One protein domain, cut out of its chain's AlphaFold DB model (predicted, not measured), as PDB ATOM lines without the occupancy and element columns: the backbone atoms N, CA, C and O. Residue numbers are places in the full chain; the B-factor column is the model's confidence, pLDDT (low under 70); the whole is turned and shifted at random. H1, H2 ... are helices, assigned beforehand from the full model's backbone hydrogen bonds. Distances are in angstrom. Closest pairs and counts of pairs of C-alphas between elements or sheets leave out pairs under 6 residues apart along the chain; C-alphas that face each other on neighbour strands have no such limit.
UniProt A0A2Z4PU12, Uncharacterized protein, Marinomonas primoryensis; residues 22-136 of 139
ATOM      1  N   ASP A  22       3.291 -46.566  35.650       72.62
ATOM      2  CA  ASP A  22       4.047 -46.512  36.903       72.62
ATOM      3  C   ASP A  22       4.716 -47.862  37.171       72.62
ATOM      4  O   ASP A  22       5.930 -47.922  37.347       72.62
ATOM      5  N   LYS A  23       3.961 -48.959  37.042       71.75
ATOM      6  CA  LYS A  23       4.507 -50.319  37.133       71.75
ATOM      7  C   LYS A  23       5.513 -50.618  36.019       71.75
ATOM      8  O   LYS A  23       6.558 -51.200  36.272       71.75
ATOM      9  N   ALA A  24       5.236 -50.208  34.783       71.62
ATOM     10  CA  ALA A  24       6.153 -50.403  33.661       71.62
ATOM     11  C   ALA A  24       7.493 -49.674  33.876       71.62
ATOM     12  O   ALA A  24       8.542 -50.159  33.448       71.62
ATOM     13  N   CYS A  25       7.466 -48.520  34.546       74.75
ATOM     14  CA  CYS A  25       8.650 -47.745  34.893       74.75
ATOM     15  C   CYS A  25       9.351 -48.197  36.178       74.75
ATOM     16  O   CYS A  25      10.567 -48.040  36.274       74.75
ATOM     17  N   GLU A  26       8.634 -48.791  37.127       69.38
ATOM     18  CA  GLU A  26       9.212 -49.490  38.280       69.38
ATOM     19  C   GLU A  26      10.038 -50.700  37.810       69.38
ATOM     20  O   GLU A  26      11.238 -50.787  38.074       69.38
ATOM     21  N   GLU A  27       9.441 -51.539  36.960       62.59
ATOM     22  CA  GLU A  27      10.065 -52.722  36.348       62.59
ATOM     23  C   GLU A  27      11.244 -52.355  35.421       62.59
ATOM     24  O   GLU A  27      12.159 -53.149  35.215       62.59
ATOM     25  N   TYR A  28      11.275 -51.133  34.867       64.56
ATOM     26  CA  TYR A  28      12.414 -50.629  34.087       64.56
ATOM     27  C   TYR A  28      13.676 -50.442  34.944       64.56
ATOM     28  O   TYR A  28      14.788 -50.664  34.456       64.56
ATOM     29  N   GLY A  29      13.527 -50.040  36.211       60.62
ATOM     30  CA  GLY A  29      14.648 -49.918  37.146       60.62
ATOM     31  C   GLY A  29      15.332 -51.263  37.383       60.62
ATOM     32  O   GLY A  29      16.558 -51.361  37.278       60.62
ATOM     33  N   GLU A  30      14.526 -52.302  37.599       57.06
ATOM     34  CA  GLU A  30      14.975 -53.685  37.783       57.06
ATOM     35  C   GLU A  30      15.537 -54.276  36.480       57.06
ATOM     36  O   GLU A  30      16.610 -54.881  36.467       57.06
ATOM     37  N   GLN A  31      14.901 -54.003  35.336       55.44
ATOM     38  CA  GLN A  31      15.364 -54.500  34.039       55.44
ATOM     39  C   GLN A  31      16.618 -53.821  33.507       55.44
ATOM     40  O   GLN A  31      17.405 -54.475  32.828       55.44
ATOM     41  N   LYS A  32      16.873 -52.545  33.824       56.72
ATOM     42  CA  LYS A  32      18.157 -51.904  33.500       56.72
ATOM     43  C   LYS A  32      19.320 -52.670  34.136       56.72
ATOM     44  O   LYS A  32      20.379 -52.774  33.525       56.72
ATOM     45  N   GLN A  33      19.126 -53.212  35.339       54.31
ATOM     46  CA  GLN A  33      20.107 -54.084  35.981       54.31
ATOM     47  C   GLN A  33      20.089 -55.503  35.394       54.31
ATOM     48  O   GLN A  33      21.166 -56.036  35.134       54.31
ATOM     49  N   ALA A  34      18.919 -56.089  35.113       51.44
ATOM     50  CA  ALA A  34      18.791 -57.448  34.566       51.44
ATOM     51  C   ALA A  34      19.366 -57.607  33.140       51.44
ATOM     52  O   ALA A  34      20.098 -58.561  32.875       51.44
ATOM     53  N   LEU A  35      19.131 -56.632  32.248       49.44
ATOM     54  CA  LEU A  35      19.718 -56.564  30.897       49.44
ATOM     55  C   LEU A  35      21.250 -56.464  30.929       49.44
ATOM     56  O   LEU A  35      21.914 -56.953  30.021       49.44
ATOM     57  N   LEU A  36      21.816 -55.852  31.975       48.72
ATOM     58  CA  LEU A  36      23.263 -55.786  32.200       48.72
ATOM     59  C   LEU A  36      23.826 -57.049  32.877       48.72
ATOM     60  O   LEU A  36      25.041 -57.225  32.896       48.72
ATOM     61  N   SER A  37      22.974 -57.921  33.428       46.72
ATOM     62  CA  SER A  37      23.378 -59.087  34.230       46.72
ATOM     63  C   SER A  37      22.949 -60.447  33.656       46.72
ATOM     64  O   SER A  37      23.119 -61.459  34.330       46.72
ATOM     65  N   ASN A  38      22.466 -60.510  32.404       48.38
ATOM     66  CA  ASN A  38      22.044 -61.752  31.724       48.38
ATOM     67  C   ASN A  38      20.988 -62.576  32.497       48.38
ATOM     68  O   ASN A  38      20.859 -63.786  32.296       48.38
ATOM     69  N   LEU A  39      20.209 -61.938  33.373       51.09
ATOM     70  CA  LEU A  39      19.083 -62.579  34.050       51.09
ATOM     71  C   LEU A  39      17.899 -62.709  33.082       51.09
ATOM     72  O   LEU A  39      17.589 -61.781  32.333       51.09
ATOM     73  N   SER A  40      17.268 -63.890  33.093       54.25
ATOM     74  CA  SER A  40      16.120 -64.288  32.262       54.25
ATOM     75  C   SER A  40      15.078 -63.171  32.156       54.25
ATOM     76  O   SER A  40      14.243 -63.022  33.040       54.25
ATOM     77  N   THR A  41      15.114 -62.415  31.059       64.00
ATOM     78  CA  THR A  41      14.119 -61.386  30.752       64.00
ATOM     79  C   THR A  41      13.053 -62.007  29.856       64.00
ATOM     80  O   THR A  41      13.354 -62.518  28.780       64.00
ATOM     81  N   SER A  42      11.802 -61.995  30.298       76.06
ATOM     82  CA  SER A  42      10.641 -62.443  29.532       76.06
ATOM     83  C   SER A  42      10.199 -61.392  28.506       76.06
ATOM     84  O   SER A  42      10.474 -60.200  28.640       76.06
ATOM     85  N   TYR A  43       9.426 -61.797  27.492       77.00
ATOM     86  CA  TYR A  43       8.816 -60.855  26.536       77.00
ATOM     87  C   TYR A  43       7.941 -59.798  27.211       77.00
ATOM     88  O   TYR A  43       7.896 -58.647  26.780       77.00
ATOM     89  N   LYS A  44       7.243 -60.191  28.281       77.38
ATOM     90  CA  LYS A  44       6.396 -59.290  29.062       77.38
ATOM     91  C   LYS A  44       7.236 -58.196  29.712       77.38
ATOM     92  O   LYS A  44       6.886 -57.026  29.609       77.38
ATOM     93  N   GLU A  45       8.333 -58.580  30.349       75.94
ATOM     94  CA  GLU A  45       9.291 -57.658  30.954       75.94
ATOM     95  C   GLU A  45       9.879 -56.728  29.894       75.94
ATOM     96  O   GLU A  45       9.705 -55.512  30.004       75.94
ATOM     97  N   ALA A  46      10.437 -57.279  28.812       80.06
ATOM     98  CA  ALA A  46      11.010 -56.488  27.728       80.06
ATOM     99  C   ALA A  46      10.014 -55.450  27.181       80.06
ATOM    100  O   ALA A  46      10.379 -54.290  26.970       80.06
ATOM    101  N   ASN A  47       8.745 -55.835  27.016       84.69
ATOM    102  CA  ASN A  47       7.685 -54.925  26.605       84.69
ATOM    103  C   ASN A  47       7.389 -53.834  27.644       84.69
ATOM    104  O   ASN A  47       7.317 -52.666  27.268       84.69
ATOM    105  N   MET A  48       7.258 -54.171  28.930       84.38
ATOM    106  CA  MET A  48       7.035 -53.184  29.999       84.38
ATOM    107  C   MET A  48       8.174 -52.159  30.063       84.38
ATOM    108  O   MET A  48       7.919 -50.954  30.066       84.38
ATOM    109  N   ALA A  49       9.429 -52.608  29.992       83.50
ATOM    110  CA  ALA A  49      10.574 -51.705  29.909       83.50
ATOM    111  C   ALA A  49      10.488 -50.800  28.671       83.50
ATOM    112  O   ALA A  49      10.716 -49.592  28.760       83.50
ATOM    113  N   GLY A  50      10.096 -51.365  27.526       88.56
ATOM    114  CA  GLY A  50       9.831 -50.616  26.304       88.56
ATOM    115  C   GLY A  50       8.806 -49.503  26.515       88.56
ATOM    116  O   GLY A  50       9.056 -48.360  26.137       88.56
ATOM    117  N   GLN A  51       7.685 -49.796  27.178       90.50
ATOM    118  CA  GLN A  51       6.660 -48.794  27.476       90.50
ATOM    119  C   GLN A  51       7.213 -47.629  28.293       90.50
ATOM    120  O   GLN A  51       6.975 -46.475  27.934       90.50
ATOM    121  N   CYS A  52       8.012 -47.897  29.328       89.25
ATOM    122  CA  CYS A  52       8.621 -46.818  30.103       89.25
ATOM    123  C   CYS A  52       9.592 -45.966  29.269       89.25
ATOM    124  O   CYS A  52       9.583 -44.733  29.367       89.25
ATOM    125  N   ILE A  53      10.406 -46.603  28.416       90.88
ATOM    126  CA  ILE A  53      11.335 -45.912  27.509       90.88
ATOM    127  C   ILE A  53      10.558 -44.989  26.562       90.88
ATOM    128  O   ILE A  53      10.861 -43.797  26.483       90.88
ATOM    129  N   GLY A  54       9.538 -45.518  25.881       92.00
ATOM    130  CA  GLY A  54       8.715 -44.759  24.938       92.00
ATOM    131  C   GLY A  54       7.984 -43.596  25.606       92.00
ATOM    132  O   GLY A  54       8.021 -42.467  25.112       92.00
ATOM    133  N   TYR A  55       7.389 -43.848  26.774       91.75
ATOM    134  CA  TYR A  55       6.711 -42.833  27.576       91.75
ATOM    135  C   TYR A  55       7.666 -41.701  27.983       91.75
ATOM    136  O   TYR A  55       7.400 -40.520  27.741       91.75
ATOM    137  N   SER A  56       8.829 -42.062  28.529       90.50
ATOM    138  CA  SER A  56       9.844 -41.112  28.988       90.50
ATOM    139  C   SER A  56      10.443 -40.293  27.845       90.50
ATOM    140  O   SER A  56      10.652 -39.091  28.004       90.50
ATOM    141  N   ALA A  57      10.715 -40.912  26.691       91.69
ATOM    142  CA  ALA A  57      11.268 -40.229  25.521       91.69
ATOM    143  C   ALA A  57      10.331 -39.122  25.011       91.69
ATOM    144  O   ALA A  57      10.781 -38.022  24.676       91.69
ATOM    145  N   VAL A  58       9.021 -39.386  25.015       92.81
ATOM    146  CA  VAL A  58       8.002 -38.402  24.638       92.81
ATOM    147  C   VAL A  58       7.853 -37.309  25.699       92.81
ATOM    148  O   VAL A  58       7.814 -36.131  25.339       92.81
ATOM    149  N   LEU A  59       7.801 -37.657  26.991       88.62
ATOM    150  CA  LEU A  59       7.639 -36.671  28.068       88.62
ATOM    151  C   LEU A  59       8.835 -35.731  28.232       88.62
ATOM    152  O   LEU A  59       8.643 -34.548  28.494       88.62
ATOM    153  N   ARG A  60      10.059 -36.233  28.053       89.81
ATOM    154  CA  ARG A  60      11.286 -35.421  28.136       89.81
ATOM    155  C   ARG A  60      11.498 -34.523  26.914       89.81
ATOM    156  O   ARG A  60      12.487 -33.807  26.861       89.81
ATOM    157  N   GLY A  61      10.599 -34.571  25.928       84.62
ATOM    158  CA  GLY A  61      10.685 -33.764  24.709       84.62
ATOM    159  C   GLY A  61      11.701 -34.267  23.680       84.62
ATOM    160  O   GLY A  61      11.825 -33.663  22.621       84.62
ATOM    161  N   ASN A  62      12.376 -35.390  23.943       84.75
ATOM    162  CA  ASN A  62      13.392 -35.958  23.050       84.75
ATOM    163  C   ASN A  62      12.786 -36.543  21.764       84.75
ATOM    164  O   ASN A  62      13.477 -36.675  20.755       84.75
ATOM    165  N   GLY A  63      11.494 -36.887  21.803       85.62
ATOM    166  CA  GLY A  63      10.792 -37.548  20.711       85.62
ATOM    167  C   GLY A  63      11.325 -38.958  20.435       85.62
ATOM    168  O   GLY A  63      12.285 -39.419  21.052       85.62
ATOM    169  N   ILE A  64      10.666 -39.688  19.535       92.38
ATOM    170  CA  ILE A  64      10.990 -41.098  19.282       92.38
ATOM    171  C   ILE A  64      10.640 -41.525  17.849       92.38
ATOM    172  O   ILE A  64       9.686 -41.026  17.252       92.38
ATOM    173  N   LYS A  65      11.435 -42.430  17.264       93.19
ATOM    174  CA  LYS A  65      11.223 -42.967  15.907       93.19
ATOM    175  C   LYS A  65      10.119 -44.025  15.917       93.19
ATOM    176  O   LYS A  65      10.397 -45.215  16.018       93.19
ATOM    177  N   LEU A  66       8.863 -43.598  15.828       92.88
ATOM    178  CA  LEU A  66       7.734 -44.503  16.067       92.88
ATOM    179  C   LEU A  66       7.364 -45.405  14.904       92.88
ATOM    180  O   LEU A  66       6.775 -46.448  15.152       92.88
ATOM    181  N   LYS A  67       7.710 -45.050  13.662       93.38
ATOM    182  CA  LYS A  67       7.331 -45.861  12.499       93.38
ATOM    183  C   LYS A  67       7.767 -47.320  12.654       93.38
ATOM    184  O   LYS A  67       6.923 -48.203  12.611       93.38
ATOM    185  N   GLN A  68       9.057 -47.553  12.903       92.19
ATOM    186  CA  GLN A  68       9.592 -48.903  13.095       92.19
ATOM    187  C   GLN A  68       8.994 -49.567  14.338       92.19
ATOM    188  O   GLN A  68       8.444 -50.652  14.244       92.19
ATOM    189  N   LEU A  69       9.026 -48.882  15.484       93.00
ATOM    190  CA  LEU A  69       8.529 -49.415  16.757       93.00
ATOM    191  C   LEU A  69       7.061 -49.853  16.678       93.00
ATOM    192  O   LEU A  69       6.665 -50.856  17.266       93.00
ATOM    193  N   CYS A  70       6.240 -49.095  15.954       93.38
ATOM    194  CA  CYS A  70       4.833 -49.404  15.774       93.38
ATOM    195  C   CYS A  70       4.586 -50.476  14.711       93.38
ATOM    196  O   CYS A  70       3.591 -51.184  14.834       93.38
ATOM    197  N   SER A  71       5.470 -50.655  13.724       91.31
ATOM    198  CA  SER A  71       5.445 -51.848  12.868       91.31
ATOM    199  C   SER A  71       5.723 -53.112  13.684       91.31
ATOM    200  O   SER A  71       4.937 -54.051  13.606       91.31
ATOM    201  N   GLU A  72       6.739 -53.085  14.554       88.25
ATOM    202  CA  GLU A  72       7.051 -54.206  15.456       88.25
ATOM    203  C   GLU A  72       5.901 -54.508  16.417       88.25
ATOM    204  O   GLU A  72       5.605 -55.660  16.707       88.25
ATOM    205  N   PHE A  73       5.196 -53.481  16.900       88.25
ATOM    206  CA  PHE A  73       3.995 -53.690  17.705       88.25
ATOM    207  C   PHE A  73       2.909 -54.473  16.949       88.25
ATOM    208  O   PHE A  73       2.270 -55.351  17.532       88.25
ATOM    209  N   ILE A  74       2.681 -54.158  15.668       88.81
ATOM    210  CA  ILE A  74       1.687 -54.860  14.847       88.81
ATOM    211  C   ILE A  74       2.128 -56.303  14.597       88.81
ATOM    212  O   ILE A  74       1.341 -57.217  14.841       88.81
ATOM    213  N   GLU A  75       3.384 -56.509  14.207       83.12
ATOM    214  CA  GLU A  75       3.947 -57.842  13.981       83.12
ATOM    215  C   GLU A  75       3.919 -58.691  15.258       83.12
ATOM    216  O   GLU A  75       3.407 -59.808  15.259       83.12
ATOM    217  N   HIS A  76       4.359 -58.142  16.393       76.62
ATOM    218  CA  HIS A  76       4.341 -58.847  17.672       76.62
ATOM    219  C   HIS A  76       2.918 -59.263  18.084       76.62
ATOM    220  O   HIS A  76       2.715 -60.369  18.592       76.62
ATOM    221  N   LYS A  77       1.910 -58.423  17.812       76.69
ATOM    222  CA  LYS A  77       0.500 -58.755  18.054       76.69
ATOM    223  C   LYS A  77       0.010 -59.894  17.156       76.69
ATOM    224  O   LYS A  77      -0.717 -60.763  17.629       76.69
ATOM    225  N   GLU A  78       0.390 -59.901  15.882       75.38
ATOM    226  CA  GLU A  78       0.073 -60.995  14.953       75.38
ATOM    227  C   GLU A  78       0.793 -62.298  15.341       75.38
ATOM    228  O   GLU A  78       0.226 -63.387  15.224       75.38
ATOM    229  N   ASN A  79       1.995 -62.187  15.902       70.69
ATOM    230  CA  ASN A  79       2.813 -63.310  16.353       70.69
ATOM    231  C   ASN A  79       2.254 -63.981  17.607       70.69
ATOM    232  O   ASN A  79       2.182 -65.209  17.655       70.69
ATOM    233  N   LEU A  80       1.744 -63.201  18.567       62.72
ATOM    234  CA  LEU A  80       0.965 -63.729  19.695       62.72
ATOM    235  C   LEU A  80      -0.301 -64.480  19.248       62.72
ATOM    236  O   LEU A  80      -0.790 -65.343  19.976       62.72
ATOM    237  N   LEU A  81      -0.817 -64.178  18.053       57.56
ATOM    238  CA  LEU A  81      -1.958 -64.860  17.438       57.56
ATOM    239  C   LEU A  81      -1.547 -66.054  16.549       57.56
ATOM    240  O   LEU A  81      -2.410 -66.668  15.921       57.56
ATOM    241  N   GLY A  82      -0.263 -66.440  16.555       46.44
ATOM    242  CA  GLY A  82       0.191 -67.771  16.136       46.44
ATOM    243  C   GLY A  82       0.962 -67.859  14.818       46.44
ATOM    244  O   GLY A  82       0.836 -68.882  14.144       46.44
ATOM    245  N   ARG A  83       1.736 -66.834  14.413       51.69
ATOM    246  CA  ARG A  83       2.421 -66.850  13.100       51.69
ATOM    247  C   ARG A  83       3.956 -66.772  13.059       51.69
ATOM    248  O   ARG A  83       4.488 -67.388  12.144       51.69
ATOM    249  N   LEU A  84       4.680 -66.158  14.001       53.53
ATOM    250  CA  LEU A  84       6.164 -66.086  13.995       53.53
ATOM    251  C   LEU A  84       6.733 -65.913  15.423       53.53
ATOM    252  O   LEU A  84       6.004 -65.531  16.335       53.53
ATOM    253  N   SER A  85       8.024 -66.212  15.643       56.75
ATOM    254  CA  SER A  85       8.678 -65.990  16.945       56.75
ATOM    255  C   SER A  85       9.068 -64.525  17.108       56.75
ATOM    256  O   SER A  85       9.852 -64.021  16.312       56.75
ATOM    257  N   THR A  86       8.591 -63.865  18.160       66.81
ATOM    258  CA  THR A  86       9.063 -62.523  18.520       66.81
ATOM    259  C   THR A  86      10.408 -62.610  19.251       66.81
ATOM    260  O   THR A  86      10.601 -63.530  20.039       66.81
ATOM    261  N   SER A  87      11.337 -61.677  19.050       82.62
ATOM    262  CA  SER A  87      12.550 -61.514  19.875       82.62
ATOM    263  C   SER A  87      12.331 -60.581  21.084       82.62
ATOM    264  O   SER A  87      11.384 -59.796  21.133       82.62
ATOM    265  N   LEU A  88      13.180 -60.649  22.120       80.69
ATOM    266  CA  LEU A  88      13.076 -59.722  23.267       80.69
ATOM    267  C   LEU A  88      13.227 -58.257  22.826       80.69
ATOM    268  O   LEU A  88      12.576 -57.364  23.365       80.69
ATOM    269  N   THR A  89      14.053 -58.028  21.805       83.38
ATOM    270  CA  THR A  89      14.234 -56.726  21.166       83.38
ATOM    271  C   THR A  89      12.934 -56.223  20.544       83.38
ATOM    272  O   THR A  89      12.531 -55.097  20.822       83.38
ATOM    273  N   GLU A  90      12.239 -57.053  19.768       85.31
ATOM    274  CA  GLU A  90      10.950 -56.698  19.156       85.31
ATOM    275  C   GLU A  90       9.867 -56.450  20.210       85.31
ATOM    276  O   GLU A  90       9.121 -55.477  20.117       85.31
ATOM    277  N   ALA A  91       9.819 -57.260  21.274       83.75
ATOM    278  CA  ALA A  91       8.888 -57.031  22.377       83.75
ATOM    279  C   ALA A  91       9.131 -55.679  23.066       83.75
ATOM    280  O   ALA A  91       8.172 -54.966  23.378       83.75
ATOM    281  N   ASN A  92      10.397 -55.289  23.250       86.38
ATOM    282  CA  ASN A  92      10.759 -53.967  23.754       86.38
ATOM    283  C   ASN A  92      10.360 -52.847  22.785       86.38
ATOM    284  O   ASN A  92       9.761 -51.860  23.212       86.38
ATOM    285  N   MET A  93      10.622 -53.009  21.486       90.56
ATOM    286  CA  MET A  93      10.229 -52.038  20.461       90.56
ATOM    287  C   MET A  93       8.709 -51.835  20.423       90.56
ATOM    288  O   MET A  93       8.233 -50.697  20.441       90.56
ATOM    289  N   ALA A  94       7.949 -52.928  20.481       89.94
ATOM    290  CA  ALA A  94       6.497 -52.902  20.590       89.94
ATOM    291  C   ALA A  94       6.035 -52.126  21.836       89.94
ATOM    292  O   ALA A  94       5.119 -51.305  21.762       89.94
ATOM    293  N   GLY A  95       6.711 -52.331  22.969       90.12
ATOM    294  CA  GLY A  95       6.473 -51.585  24.202       90.12
ATOM    295  C   GLY A  95       6.701 -50.084  24.030       90.12
ATOM    296  O   GLY A  95       5.852 -49.282  24.419       90.12
ATOM    297  N   GLN A  96       7.801 -49.686  23.385       93.12
ATOM    298  CA  GLN A  96       8.113 -48.274  23.136       93.12
ATOM    299  C   GLN A  96       7.033 -47.569  22.308       93.12
ATOM    300  O   GLN A  96       6.689 -46.427  22.620       93.12
ATOM    301  N   CYS A  97       6.453 -48.240  21.305       94.12
ATOM    302  CA  CYS A  97       5.313 -47.693  20.564       94.12
ATOM    303  C   CYS A  97       4.119 -47.411  21.495       94.12
ATOM    304  O   CYS A  97       3.598 -46.294  21.502       94.12
ATOM    305  N   ILE A  98       3.724 -48.385  22.327       92.44
ATOM    306  CA  ILE A  98       2.588 -48.240  23.257       92.44
ATOM    307  C   ILE A  98       2.825 -47.080  24.229       92.44
ATOM    308  O   ILE A  98       1.981 -46.190  24.348       92.44
ATOM    309  N   GLY A  99       3.984 -47.056  24.894       91.88
ATOM    310  CA  GLY A  99       4.309 -46.034  25.891       91.88
ATOM    311  C   GLY A  99       4.346 -44.619  25.314       91.88
ATOM    312  O   GLY A  99       3.857 -43.672  25.934       91.88
ATOM    313  N   ALA A 100       4.868 -44.466  24.095       93.94
ATOM    314  CA  ALA A 100       4.912 -43.182  23.410       93.94
ATOM    315  C   ALA A 100       3.517 -42.677  23.004       93.94
ATOM    316  O   ALA A 100       3.206 -41.498  23.198       93.94
ATOM    317  N   ILE A 101       2.664 -43.565  22.479       93.38
ATOM    318  CA  ILE A 101       1.269 -43.236  22.159       93.38
ATOM    319  C   ILE A 101       0.515 -42.865  23.439       93.38
ATOM    320  O   ILE A 101      -0.219 -41.878  23.443       93.38
ATOM    321  N   TYR A 102       0.730 -43.590  24.540       91.38
ATOM    322  CA  TYR A 102       0.110 -43.283  25.828       91.38
ATOM    323  C   TYR A 102       0.525 -41.895  26.341       91.38
ATOM    324  O   TYR A 102      -0.337 -41.069  26.630       91.38
ATOM    325  N   ALA A 103       1.824 -41.570  26.349       91.44
ATOM    326  CA  ALA A 103       2.316 -40.245  26.757       91.44
ATOM    327  C   ALA A 103       1.704 -39.090  25.941       91.44
ATOM    328  O   ALA A 103       1.492 -37.973  26.443       91.44
ATOM    329  N   ALA A 104       1.453 -39.339  24.655       92.12
ATOM    330  CA  ALA A 104       0.860 -38.364  23.759       92.12
ATOM    331  C   ALA A 104      -0.662 -38.264  23.936       92.12
ATOM    332  O   ALA A 104      -1.167 -37.149  24.061       92.12
ATOM    333  N   CYS A 105      -1.373 -39.388  23.979       89.25
ATOM    334  CA  CYS A 105      -2.810 -39.442  23.707       89.25
ATOM    335  C   CYS A 105      -3.657 -40.092  24.807       89.25
ATOM    336  O   CYS A 105      -4.864 -39.909  24.774       89.25
ATOM    337  N   ASN A 106      -3.043 -40.783  25.779       78.69
ATOM    338  CA  ASN A 106      -3.618 -41.431  26.973       78.69
ATOM    339  C   ASN A 106      -4.782 -42.424  26.732       78.69
ATOM    340  O   ASN A 106      -4.666 -43.596  27.070       78.69
ATOM    341  N   ASN A 107      -5.872 -41.981  26.102       70.94
ATOM    342  CA  ASN A 107      -7.126 -42.700  25.872       70.94
ATOM    343  C   ASN A 107      -7.355 -43.012  24.381       70.94
ATOM    344  O   ASN A 107      -8.420 -42.730  23.837       70.94
ATOM    345  N   ILE A 108      -6.366 -43.594  23.697       82.62
ATOM    346  CA  ILE A 108      -6.511 -44.018  22.295       82.62
ATOM    347  C   ILE A 108      -6.326 -45.526  22.152       82.62
ATOM    348  O   ILE A 108      -5.558 -46.159  22.874       82.62
ATOM    349  N   ASN A 109      -7.005 -46.120  21.172       89.19
ATOM    350  CA  ASN A 109      -6.752 -47.501  20.791       89.19
ATOM    351  C   ASN A 109      -5.334 -47.635  20.199       89.19
ATOM    352  O   ASN A 109      -5.096 -47.260  19.049       89.19
ATOM    353  N   PHE A 110      -4.405 -48.214  20.967       88.50
ATOM    354  CA  PHE A 110      -2.996 -48.362  20.573       88.50
ATOM    355  C   PHE A 110      -2.802 -49.144  19.279       88.50
ATOM    356  O   PHE A 110      -1.900 -48.827  18.516       88.50
ATOM    357  N   THR A 111      -3.658 -50.129  18.984       89.31
ATOM    358  CA  THR A 111      -3.559 -50.884  17.725       89.31
ATOM    359  C   THR A 111      -3.885 -50.015  16.521       89.31
ATOM    360  O   THR A 111      -3.157 -50.035  15.532       89.31
ATOM    361  N   SER A 112      -4.950 -49.225  16.610       90.25
ATOM    362  CA  SER A 112      -5.342 -48.314  15.533       90.25
ATOM    363  C   SER A 112      -4.289 -47.222  15.350       90.25
ATOM    364  O   SER A 112      -3.840 -46.982  14.233       90.25
ATOM    365  N   ALA A 113      -3.813 -46.640  16.453       91.50
ATOM    366  CA  ALA A 113      -2.747 -45.645  16.440       91.50
ATOM    367  C   ALA A 113      -1.432 -46.193  15.855       91.50
ATOM    368  O   ALA A 113      -0.846 -45.573  14.969       91.50
ATOM    369  N   ALA A 114      -1.000 -47.384  16.277       92.50
ATOM    370  CA  ALA A 114       0.191 -48.041  15.747       92.50
ATOM    371  C   ALA A 114       0.054 -48.363  14.253       92.50
ATOM    372  O   ALA A 114       1.013 -48.190  13.501       92.50
ATOM    373  N   LYS A 115      -1.137 -48.760  13.784       93.75
ATOM    374  CA  LYS A 115      -1.396 -48.982  12.355       93.75
ATOM    375  C   LYS A 115      -1.273 -47.687  11.548       93.75
ATOM    376  O   LYS A 115      -0.623 -47.685  10.510       93.75
ATOM    377  N   ILE A 116      -1.836 -46.583  12.036       93.25
ATOM    378  CA  ILE A 116      -1.716 -45.271  11.381       93.25
ATOM    379  C   ILE A 116      -0.242 -44.833  11.343       93.25
ATOM    380  O   ILE A 116       0.236 -44.375  10.307       93.25
ATOM    381  N   ILE A 117       0.506 -44.999  12.437       93.31
ATOM    382  CA  ILE A 117       1.916 -44.586  12.518       93.31
ATOM    383  C   ILE A 117       2.841 -45.475  11.670       93.31
ATOM    384  O   ILE A 117       3.717 -44.953  10.982       93.31
ATOM    385  N   SER A 118       2.652 -46.796  11.671       93.31
ATOM    386  CA  SER A 118       3.466 -47.734  10.869       93.31
ATOM    387  C   SER A 118       3.335 -47.486   9.363       93.31
ATOM    388  O   SER A 118       4.320 -47.581   8.632       93.31
ATOM    389  N   HIS A 119       2.149 -47.073   8.907       92.44
ATOM    390  CA  HIS A 119       1.888 -46.706   7.511       92.44
ATOM    391  C   HIS A 119       2.200 -45.235   7.199       92.44
ATOM    392  O   HIS A 119       1.992 -44.787   6.072       92.44
ATOM    393  N   SER A 120       2.703 -44.467   8.170       88.62
ATOM    394  CA  SER A 120       3.079 -43.075   7.940       88.62
ATOM    395  C   SER A 120       4.243 -42.967   6.950       88.62
ATOM    396  O   SER A 120       5.153 -43.805   6.906       88.62
ATOM    397  N   ASN A 121       4.274 -41.872   6.191       84.56
ATOM    398  CA  ASN A 121       5.456 -41.482   5.410       84.56
ATOM    399  C   ASN A 121       6.554 -40.857   6.291       84.56
ATOM    400  O   ASN A 121       7.610 -40.469   5.801       84.56
ATOM    401  N   ASP A 122       6.304 -40.763   7.594       79.19
ATOM    402  CA  ASP A 122       7.120 -40.044   8.546       79.19
ATOM    403  C   ASP A 122       8.222 -40.949   9.106       79.19
ATOM    404  O   ASP A 122       7.996 -41.802   9.964       79.19
ATOM    405  N   SER A 123       9.433 -40.815   8.567       75.06
ATOM    406  CA  SER A 123      10.573 -41.655   8.949       75.06
ATOM    407  C   SER A 123      11.424 -41.067  10.076       75.06
ATOM    408  O   SER A 123      12.479 -41.624  10.390       75.06
ATOM    409  N   PHE A 124      11.022 -39.940  10.668       83.81
ATOM    410  CA  PHE A 124      11.837 -39.225  11.647       83.81
ATOM    411  C   PHE A 124      11.248 -39.215  13.059       83.81
ATOM    412  O   PHE A 124      10.173 -39.739  13.340       83.81
ATOM    413  N   THR A 125      12.030 -38.666  13.987       92.25
ATOM    414  CA  THR A 125      11.712 -38.589  15.412       92.25
ATOM    415  C   THR A 125      10.444 -37.765  15.649       92.25
ATOM    416  O   THR A 125      10.412 -36.564  15.378       92.25
ATOM    417  N   MET A 126       9.403 -38.390  16.200       92.12
ATOM    418  CA  MET A 126       8.140 -37.721  16.501       92.12
ATOM    419  C   MET A 126       8.133 -37.190  17.936       92.12
ATOM    420  O   MET A 126       8.366 -37.936  18.887       92.12
ATOM    421  N   SER A 127       7.853 -35.897  18.097       92.88
ATOM    422  CA  SER A 127       7.629 -35.262  19.400       92.88
ATOM    423  C   SER A 127       6.204 -35.504  19.903       92.88
ATOM    424  O   SER A 127       5.319 -35.892  19.141       92.88
ATOM    425  N   ARG A 128       5.938 -35.187  21.175       92.88
ATOM    426  CA  ARG A 128       4.588 -35.277  21.755       92.88
ATOM    427  C   ARG A 128       3.529 -34.533  20.934       92.88
ATOM    428  O   ARG A 128       2.468 -35.089  20.672       92.88
ATOM    429  N   SER A 129       3.812 -33.293  20.525       91.88
ATOM    430  CA  SER A 129       2.881 -32.479  19.730       91.88
ATOM    431  C   SER A 129       2.623 -33.097  18.361       91.88
ATOM    432  O   SER A 129       1.481 -33.152  17.916       91.88
ATOM    433  N   ARG A 130       3.671 -33.629  17.727       92.00
ATOM    434  CA  ARG A 130       3.568 -34.290  16.431       92.00
ATOM    435  C   ARG A 130       2.750 -35.572  16.507       92.00
ATOM    436  O   ARG A 130       1.907 -35.778  15.650       92.00
ATOM    437  N   ILE A 131       2.954 -36.397  17.536       92.50
ATOM    438  CA  ILE A 131       2.165 -37.619  17.750       92.50
ATOM    439  C   ILE A 131       0.691 -37.261  17.954       92.50
ATOM    440  O   ILE A 131      -0.165 -37.847  17.301       92.50
ATOM    441  N   ARG A 132       0.390 -36.264  18.802       92.56
ATOM    442  CA  ARG A 132      -0.990 -35.798  19.023       92.56
ATOM    443  C   ARG A 132      -1.648 -35.279  17.757       92.56
ATOM    444  O   ARG A 132      -2.797 -35.608  17.508       92.56
ATOM    445  N   HIS A 133      -0.926 -34.472  16.985       90.81
ATOM    446  CA  HIS A 133      -1.416 -33.958  15.714       90.81
ATOM    447  C   HIS A 133      -1.657 -35.097  14.720       90.81
ATOM    448  O   HIS A 133      -2.720 -35.184  14.126       90.81
ATOM    449  N   TYR A 134      -0.697 -36.013  14.596       89.75
ATOM    450  CA  TYR A 134      -0.767 -37.136  13.667       89.75
ATOM    451  C   TYR A 134      -1.925 -38.095  13.975       89.75
ATOM    452  O   TYR A 134      -2.583 -38.596  13.070       89.75
ATOM    453  N   LEU A 135      -2.170 -38.349  15.260       90.94
ATOM    454  CA  LEU A 135      -3.231 -39.234  15.732       90.94
ATOM    455  C   LEU A 135      -4.553 -38.504  16.020       90.94
ATOM    456  O   LEU A 135      -5.506 -39.159  16.431       90.94
ATOM    457  N   ASN A 136      -4.615 -37.183  15.817       89.12
ATOM    458  CA  ASN A 136      -5.750 -36.326  16.174       89.12
ATOM    459  C   ASN A 136      -6.252 -36.551  17.611       89.12
ATOM    460  O   ASN A 136      -7.433 -36.754  17.849       89.12
TER     461      ASN A 136
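This is residues 22 to 136 of the 139 residues of an uncharacterized protein of Marinomonas primoryensis (UniProt A0A2Z4PU12). What does the model look like? The longest helix, H4, runs through the middle, with H2 crossing it on one side and H3 crossing it on the other. H1 crosses the outer side of H2, while the short helices H5 and H6 pack at and near the last residues of H4. What is it made of, and how large is it? The 115 printed residues include six named helices, H1 to H6 in chain order, and no named strand; the class is all helix, with mostly crossed helix packing. The whole is compact, with a radius of gyration of the C-alphas of 13.5 A and spans of 40 by 34 by 24 A.

Which helix is the hub? H4, residues 88 to 105, touches four helices. It touches H2, residues 43 to 59, closest at the C-alphas of Gln 51 and Gly 99, 4.0 A apart, at a steep tilt of 38 degrees, the same way. It touches H3, residues 66 to 80, closest at the C-alphas of Phe 73 and Ala 94, 3.9 A apart, at a steep tilt of 61 degrees, opposite ways. What else touches the hub? With residues 97 to 102 alone it touches H5, residues 110 to 118, about perpendicular at 78 degrees; the C-alphas of Ile 98 and Phe 110 are closest, 6.2 A apart. With residues 101 to 105 alone it touches H6, residues 128 to 134, about perpendicular at 86 degrees; the C-alphas of Ala 104 and Arg 128 are closest, 5.2 A apart. Where is H1? H1, residues 22 to 37, touches H2 with residues 24 to 31 alone, closest at the C-alphas of Ala 24 and Met 48, 4.7 A apart, at a steep tilt of 65 degrees, opposite ways; H1 and H4 are apart. How do the helix backbones read? In H2, H3, H4, H5 and H6 every O i to N i+4 pair is within hydrogen-bond range; in H1, 8 of 12 are.

Where do the longer helices run? H4 covers 25.8 A from C-alpha 88 at (13.076, -59.722, 23.267) to C-alpha 105 at (-2.810, -39.442, 23.707). H2 measures 24.3 A, H1 23.2 A and H3 20.7 A. Where does H1 begin, and is it straight? C-alpha 22 is at (4.047, -46.512, 36.903), and H1 has a kink of 36 degrees near residue 30.

Is the printed part continuous? It has no cut, and no link is long. Where is confidence low? The pLDDT is under 70 in residues 26 to 41 and 80 to 86.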